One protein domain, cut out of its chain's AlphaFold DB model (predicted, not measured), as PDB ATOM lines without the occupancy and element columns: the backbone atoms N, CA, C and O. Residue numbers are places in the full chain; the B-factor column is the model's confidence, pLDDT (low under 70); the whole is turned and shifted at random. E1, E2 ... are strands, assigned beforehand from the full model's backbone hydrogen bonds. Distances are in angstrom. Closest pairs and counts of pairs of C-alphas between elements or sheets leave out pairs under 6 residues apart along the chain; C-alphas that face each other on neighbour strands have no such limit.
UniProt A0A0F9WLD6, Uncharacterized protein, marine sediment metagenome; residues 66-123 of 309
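AT A GLANCE: This is residues 66 to 123 of the 309 residues of an uncharacterized protein of marine sediment metagenome (UniProt A0A0F9WLD6). A small, twisted sheet of three strands, E2, E3 and E4, makes the body, with a long loop, residues 83 to 97, at the end where E2 leads over to E3. The short strand E1 lies off the sheet, before E2 in the chain. The printed part has 58 residues, no named helix and four named strands in the order E1, E2, E3, E4; the sheet runs E2, E3, E4, all antiparallel. The class is all strand, though under half of the residues, 26 of 58, are in named elements. The whole is loose, with a radius of gyration of the C-alphas of 12.9 A, and spans 37 by 26 by 16 A.

HOW THE PARTS SIT: E1, residues 66 to 69, pairs with no named strand. Its closest C-alpha to E2, residues 77 to 82, is that of Ile 69, 7.5 A from that of Ile 78. E2 and E3, residues 98 to 106, are an antiparallel hairpin at 170 degrees, with N 81 and O 100 within hydrogen-bond range at 2.8 A. E3 and E4, residues 110 to 116, are an antiparallel hairpin at 161 degrees, with N 113 and O 103 at 2.9 A. E2, E3 and E4 form a meander, each strand the antiparallel neighbour of the one before. E2 and E4 are edge strands. E1 is apart from E3 and E4.

IN THESE COORDINATES: E1 begins at C-alpha 66, (140.972, 145.843, 128.552), and is 10.1 A long. E2 measures 12.0 A and E3 20.9 A. E4, 19.6 A long, ends at C-alpha 116, (160.308, 134.060, 122.113).

THE WHOLE: The two C-alphas farthest apart, those of Ala 73 and Val 123, are 39.0 A apart. The sheet is twisted, its C-alphas up to 4.1 A off the best plane. The link from E2 to E3 is long, E1 to E2 short and E3 to E4 tight. The printed part has no cut, and no printed residue is under 70 in pLDDT.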
ATOM      1  N   GLY A  66     139.694 146.373 129.036       93.94
ATOM      2  CA  GLY A  66     140.972 145.843 128.552       93.94
ATOM      3  C   GLY A  66     141.871 146.896 127.912       93.94
ATOM      4  O   GLY A  66     141.750 148.087 128.198       93.94
ATOM      5  N   ILE A  67     142.779 146.442 127.049       95.50
ATOM      6  CA  ILE A  67     143.693 147.291 126.276       95.50
ATOM      7  C   ILE A  67     143.453 147.012 124.793       95.50
ATOM      8  O   ILE A  67     143.451 145.856 124.375       95.50
ATOM      9  N   THR A  68     143.271 148.067 124.002       96.44
ATOM     10  CA  THR A  68     143.259 147.988 122.536       96.44
ATOM     11  C   THR A  68     144.420 148.811 121.988       96.44
ATOM     12  O   THR A  68     144.542 149.993 122.305       96.44
ATOM     13  N   ILE A  69     145.272 148.173 121.183       96.75
ATOM     14  CA  ILE A  69     146.455 148.780 120.565       96.75
ATOM     15  C   ILE A  69     146.258 148.778 119.053       96.75
ATOM     16  O   ILE A  69     146.097 147.713 118.459       96.75
ATOM     17  N   ASN A  70     146.290 149.955 118.436       96.00
ATOM     18  CA  ASN A  70     146.221 150.108 116.990       96.00
ATOM     19  C   ASN A  70     147.524 150.744 116.487       96.00
ATOM     20  O   ASN A  70     147.730 151.949 116.593       96.00
ATOM     21  N   GLN A  71     148.422 149.937 115.917       95.50
ATOM     22  CA  GLN A  71     149.701 150.434 115.390       95.50
ATOM     23  C   GLN A  71     149.592 151.146 114.031       95.50
ATOM     24  O   GLN A  71     150.608 151.515 113.438       95.50
ATOM     25  N   GLY A  72     148.374 151.336 113.513       94.38
ATOM     26  CA  GLY A  72     148.133 151.892 112.189       94.38
ATOM     27  C   GLY A  72     148.737 151.023 111.082       94.38
ATOM     28  O   GLY A  72     148.672 149.794 111.116       94.38
ATOM     29  N   ALA A  73     149.329 151.676 110.081       95.00
ATOM     30  CA  ALA A  73     149.946 151.010 108.934       95.00
ATOM     31  C   ALA A  73     151.364 150.473 109.205       95.00
ATOM     32  O   ALA A  73     151.960 149.904 108.298       95.00
ATOM     33  N   ASN A  74     151.912 150.661 110.408       95.69
ATOM     34  CA  ASN A  74     153.253 150.171 110.719       95.69
ATOM     35  C   ASN A  74     153.265 148.634 110.819       95.69
ATOM     36  O   ASN A  74     152.241 148.017 111.136       95.69
ATOM     37  N   ASP A  75     154.412 148.019 110.534       94.69
ATOM     38  CA  ASP A  75     154.588 146.559 110.404       94.69
ATOM     39  C   ASP A  75     155.583 145.971 111.421       94.69
ATOM     40  O   ASP A  75     155.906 144.786 111.383       94.69
ATOM     41  N   ASP A  76     156.062 146.799 112.338       93.81
ATOM     42  CA  ASP A  76     156.938 146.465 113.455       93.81
ATOM     43  C   ASP A  76     156.180 145.788 114.620       93.81
ATOM     44  O   ASP A  76     155.009 145.403 114.507       93.81
ATOM     45  N   HIS A  77     156.885 145.537 115.731       95.69
ATOM     46  CA  HIS A  77     156.346 144.816 116.885       95.69
ATOM     47  C   HIS A  77     155.232 145.615 117.581       95.69
ATOM     48  O   HIS A  77     155.493 146.667 118.163       95.69
ATOM     49  N   ILE A  78     154.014 145.063 117.623       97.06
ATOM     50  CA  ILE A  78     152.873 145.696 118.307       97.06
ATOM     51  C   ILE A  78     153.004 145.637 119.831       97.06
ATOM     52  O   ILE A  78     152.500 146.502 120.548       97.06
ATOM     53  N   LEU A  79     153.681 144.602 120.336       97.12
ATOM     54  CA  LEU A  79     154.015 144.437 121.744       97.12
ATOM     55  C   LEU A  79     155.385 143.780 121.857       97.12
ATOM     56  O   LEU A  79     155.633 142.748 121.240       97.12
ATOM     57  N   THR A  80     156.258 144.359 122.674       97.06
ATOM     58  CA  THR A  80     157.623 143.864 122.884       97.06
ATOM     59  C   THR A  80     157.877 143.672 124.371       97.06
ATOM     60  O   THR A  80     157.493 144.511 125.186       97.06
ATOM     61  N   PHE A  81     158.545 142.577 124.722       96.88
ATOM     62  CA  PHE A  81     158.966 142.266 126.079       96.88
ATOM     63  C   PHE A  81     160.485 142.358 126.173       96.88
ATOM     64  O   PHE A  81     161.208 141.614 125.506       96.88
ATOM     65  N   LYS A  82     160.958 143.289 127.000       96.62
ATOM     66  CA  LYS A  82     162.377 143.608 127.151       96.62
ATOM     67  C   LYS A  82     162.814 143.458 128.600       96.62
ATOM     68  O   LYS A  82     162.003 143.642 129.510       96.62
ATOM     69  N   SER A  83     164.080 143.131 128.817       95.06
ATOM     70  CA  SER A  83     164.706 143.154 130.141       95.06
ATOM     71  C   SER A  83     166.212 143.343 129.995       95.06
ATOM     72  O   SER A  83     166.833 142.699 129.163       95.06
ATOM     73  N   SER A  84     166.821 144.170 130.841       94.00
ATOM     74  CA  SER A  84     168.282 144.337 130.862       94.00
ATOM     75  C   SER A  84     169.038 143.078 131.298       94.00
ATOM     76  O   SER A  84     170.248 143.002 131.118       94.00
ATOM     77  N   ASP A  85     168.334 142.117 131.904       91.00
ATOM     78  CA  ASP A  85     168.908 140.867 132.412       91.00
ATOM     79  C   ASP A  85     168.847 139.726 131.381       91.00
ATOM     80  O   ASP A  85     169.225 138.593 131.682       91.00
ATOM     81  N   VAL A  86     168.334 139.999 130.177       90.25
ATOM     82  CA  VAL A  86     168.334 139.057 129.054       90.25
ATOM     83  C   VAL A  86     169.181 139.619 127.913       90.25
ATOM     84  O   VAL A  86     169.269 140.828 127.735       90.25
ATOM     85  N   SER A  87     169.786 138.728 127.135       90.56
ATOM     86  CA  SER A  87     170.487 139.036 125.885       90.56
ATOM     87  C   SER A  87     170.176 137.932 124.874       90.56
ATOM     88  O   SER A  87     169.703 136.855 125.263       90.56
ATOM     89  N   HIS A  88     170.394 138.177 123.581       93.75
ATOM     90  CA  HIS A  88     170.415 137.123 122.577       93.75
ATOM     91  C   HIS A  88     171.174 137.549 121.302       93.75
ATOM     92  O   HIS A  88     171.077 138.690 120.850       93.75
ATOM     93  N   PRO A  89     171.825 136.625 120.572       93.31
ATOM     94  CA  PRO A  89     172.612 136.993 119.388       93.31
ATOM     95  C   PRO A  89     171.783 137.345 118.135       93.31
ATOM     96  O   PRO A  89     172.341 137.783 117.130       93.31
ATOM     97  N   MET A  90     170.460 137.145 118.145       95.12
ATOM     98  CA  MET A  90     169.574 137.304 116.975       95.12
ATOM     99  C   MET A  90     169.165 138.769 116.700       95.12
ATOM    100  O   MET A  90     167.993 139.068 116.470       95.12
ATOM    101  N   THR A  91     170.134 139.688 116.674       95.50
ATOM    102  CA  THR A  91     169.904 141.147 116.588       95.50
ATOM    103  C   THR A  91     169.360 141.652 115.250       95.50
ATOM    104  O   THR A  91     168.885 142.780 115.148       95.50
ATOM    105  N   ALA A  92     169.392 140.814 114.212       94.31
ATOM    106  CA  ALA A  92     168.752 141.105 112.930       94.31
ATOM    107  C   ALA A  92     167.218 140.969 112.975       94.31
ATOM    108  O   ALA A  92     166.550 141.397 112.037       94.31
ATOM    109  N   VAL A  93     166.673 140.341 114.026       92.88
ATOM    110  CA  VAL A  93     165.235 140.057 114.172       92.88
ATOM    111  C   VAL A  93     164.613 140.875 115.304       92.88
ATOM    112  O   VAL A  93     163.508 141.382 115.147       92.88
ATOM    113  N   ALA A  94     165.303 141.014 116.436       95.38
ATOM    114  CA  ALA A  94     164.871 141.826 117.573       95.38
ATOM    115  C   ALA A  94     166.090 142.452 118.262       95.38
ATOM    116  O   ALA A  94     167.198 141.954 118.108       95.38
ATOM    117  N   GLU A  95     165.915 143.537 119.014       95.06
ATOM    118  CA  GLU A  95     167.016 144.125 119.792       95.06
ATOM    119  C   GLU A  95     167.536 143.138 120.854       95.06
ATOM    120  O   GLU A  95     166.760 142.330 121.354       95.06
ATOM    121  N   ASP A  96     168.821 143.231 121.215       94.75
ATOM    122  CA  ASP A  96     169.538 142.267 122.076       94.75
ATOM    123  C   ASP A  96     168.812 141.934 123.393       94.75
ATOM    124  O   ASP A  96     168.727 140.778 123.794       94.75
ATOM    125  N   ASP A  97     168.213 142.933 124.029       94.88
ATOM    126  CA  ASP A  97     167.513 142.836 125.313       94.88
ATOM    127  C   ASP A  97     166.019 142.462 125.182       94.88
ATOM    128  O   ASP A  97     165.235 142.647 126.119       94.88
ATOM    129  N   THR A  98     165.585 141.950 124.024       96.44
ATOM    130  CA  THR A  98     164.189 141.564 123.746       96.44
ATOM    131  C   THR A  98     163.984 140.058 123.899       96.44
ATOM    132  O   THR A  98     164.376 139.283 123.039       96.44
ATOM    133  N   PHE A  99     163.288 139.593 124.939       95.88
ATOM    134  CA  PHE A  99     163.029 138.148 125.100       95.88
ATOM    135  C   PHE A  99     161.745 137.658 124.420       95.88
ATOM    136  O   PHE A  99     161.501 136.453 124.354       95.88
ATOM    137  N   GLY A 100     160.910 138.556 123.900       97.56
ATOM    138  CA  GLY A 100     159.750 138.157 123.116       97.56
ATOM    139  C   GLY A 100     159.012 139.329 122.497       97.56
ATOM    140  O   GLY A 100     159.139 140.471 122.942       97.56
ATOM    141  N   TYR A 101     158.209 139.034 121.482       97.50
ATOM    142  CA  TYR A 101     157.347 140.022 120.848       97.50
ATOM    143  C   TYR A 101     156.058 139.404 120.312       97.50
ATOM    144  O   TYR A 101     155.921 138.184 120.164       97.50
ATOM    145  N   ILE A 102     155.149 140.298 119.940       98.12
ATOM    146  CA  ILE A 102     153.992 140.043 119.098       98.12
ATOM    147  C   ILE A 102     154.058 141.019 117.913       98.12
ATOM    148  O   ILE A 102     154.295 142.210 118.122       98.12
ATOM    149  N   LEU A 103     153.838 140.543 116.683       96.44
ATOM    150  CA  LEU A 103     153.714 141.403 115.494       96.44
ATOM    151  C   LEU A 103     152.679 140.878 114.494       96.44
ATOM    152  O   LEU A 103     152.208 139.742 114.605       96.44
ATOM    153  N   LYS A 104     152.375 141.701 113.485       96.50
ATOM    154  CA  LYS A 104     151.601 141.271 112.317       96.50
ATOM    155  C   LYS A 104     152.404 140.259 111.501       96.50
ATOM    156  O   LYS A 104     153.559 140.511 111.178       96.50
ATOM    157  N   ALA A 105     151.788 139.133 111.153       95.88
ATOM    158  CA  ALA A 105     152.433 138.129 110.303       95.88
ATOM    159  C   ALA A 105     152.655 138.652 108.872       95.88
ATOM    160  O   ALA A 105     153.698 138.405 108.279       95.88
ATOM    161  N   GLU A 106     151.688 139.411 108.352       95.81
ATOM    162  CA  GLU A 106     151.731 140.072 107.049       95.81
ATOM    163  C   GLU A 106     151.266 141.527 107.191       95.81
ATOM    164  O   GLU A 106     150.247 141.806 107.831       95.81
ATOM    165  N   GLY A 107     151.969 142.471 106.558       94.38
ATOM    166  CA  GLY A 107     151.708 143.901 106.766       94.38
ATOM    167  C   GLY A 107     150.303 144.356 106.348       94.38
ATOM    168  O   GLY A 107     149.648 145.119 107.062       94.38
ATOM    169  N   THR A 108     149.802 143.835 105.218       94.69
ATOM    170  CA  THR A 108     148.467 144.172 104.678       94.69
ATOM    171  C   THR A 108     147.382 143.180 105.096       94.69
ATOM    172  O   THR A 108     146.275 143.587 105.434       94.69
ATOM    173  N   SER A 109     147.682 141.880 105.065       94.31
ATOM    174  CA  SER A 109     146.687 140.822 105.306       94.31
ATOM    175  C   SER A 109     146.492 140.499 106.792       94.31
ATOM    176  O   SER A 109     145.569 139.764 107.139       94.31
ATOM    177  N   GLY A 110     147.334 141.049 107.672       95.06
ATOM    178  CA  GLY A 110     147.280 140.808 109.108       95.06
ATOM    179  C   GLY A 110     147.830 139.435 109.492       95.06
ATOM    180  O   GLY A 110     148.835 138.975 108.957       95.06
ATOM    181  N   GLY A 111     147.187 138.789 110.461       95.12
ATOM    182  CA  GLY A 111     147.721 137.602 111.129       95.12
ATOM    183  C   GLY A 111     148.642 137.966 112.294       95.12
ATOM    184  O   GLY A 111     149.067 139.111 112.430       95.12
ATOM    185  N   LEU A 112     148.923 136.990 113.155       96.44
ATOM    186  CA  LEU A 112     149.652 137.195 114.403       96.44
ATOM    187  C   LEU A 112     150.871 136.280 114.464       96.44
ATOM    188  O   LEU A 112     150.731 135.061 114.363       96.44
ATOM    189  N   THR A 113     152.035 136.864 114.714       96.31
ATOM    190  CA  THR A 113     153.254 136.131 115.055       96.31
ATOM    191  C   THR A 113     153.573 136.361 116.525       96.31
ATOM    192  O   THR A 113     153.595 137.504 116.982       96.31
ATOM    193  N   ILE A 114     153.852 135.279 117.253       97.38
ATOM    194  CA  ILE A 114     154.375 135.306 118.622       97.38
ATOM    195  C   ILE A 114     155.746 134.641 118.588       97.38
ATOM    196  O   ILE A 114     155.852 133.480 118.188       97.38
ATOM    197  N   ALA A 115     156.780 135.361 119.014       96.50
ATOM    198  CA  ALA A 115     158.134 134.828 119.085       96.50
ATOM    199  C   ALA A 115     158.715 135.004 120.487       96.50
ATOM    200  O   ALA A 115     158.462 136.004 121.160       96.50
ATOM    201  N   GLY A 116     159.509 134.018 120.898       96.56
ATOM    202  CA  GLY A 116     160.308 134.060 122.113       96.56
ATOM    203  C   GLY A 116     161.778 133.851 121.779       96.56
ATOM    204  O   GLY A 116     162.113 133.045 120.906       96.56
ATOM    205  N   PHE A 117     162.642 134.569 122.483       95.19
ATOM    206  CA  PHE A 117     164.089 134.486 122.349       95.19
ATOM    207  C   PHE A 117     164.698 134.065 123.676       95.19
ATOM    208  O   PHE A 117     164.221 134.424 124.754       95.19
ATOM    209  N   LYS A 118     165.773 133.286 123.598       93.62
ATOM    210  CA  LYS A 118     166.538 132.865 124.764       93.62
ATOM    211  C   LYS A 118     168.003 132.720 124.381       93.62
ATOM    212  O   LYS A 118     168.310 132.124 123.350       93.62
ATOM    213  N   ASP A 119     168.881 133.200 125.251       91.69
ATOM    214  CA  ASP A 119     170.321 133.024 125.106       91.69
ATOM    215  C   ASP A 119     170.809 131.591 125.385       91.69
ATOM    216  O   ASP A 119     170.134 130.776 126.040       91.69
ATOM    217  N   ALA A 120     172.033 131.309 124.946       87.25
ATOM    218  CA  ALA A 120     172.774 130.084 125.214       87.25
ATOM    219  C   ALA A 120     173.348 130.008 126.644       87.25
ATOM    220  O   ALA A 120     173.619 128.903 127.111       87.25
ATOM    221  N   ASP A 121     173.452 131.126 127.368       82.88
ATOM    222  CA  ASP A 121     174.147 131.225 128.667       82.88
ATOM    223  C   ASP A 121     173.407 130.586 129.866       82.88
ATOM    224  O   ASP A 121     173.876 130.611 131.005       82.88
ATOM    225  N   GLY A 122     172.250 129.963 129.622       82.31
ATOM    226  CA  GLY A 122     171.461 129.241 130.626       82.31
ATOM    227  C   GLY A 122     171.332 127.740 130.353       82.31
ATOM    228  O   GLY A 122     171.999 127.162 129.501       82.31
ATOM    229  N   VAL A 123     170.393 127.084 131.039       86.75
ATOM    230  CA  VAL A 123     170.042 125.686 130.737       86.75
ATOM    231  C   VAL A 123     169.430 125.605 129.337       86.75
ATOM    232  O   VAL A 123     168.585 126.433 128.975       86.75
TER     233      VAL A 123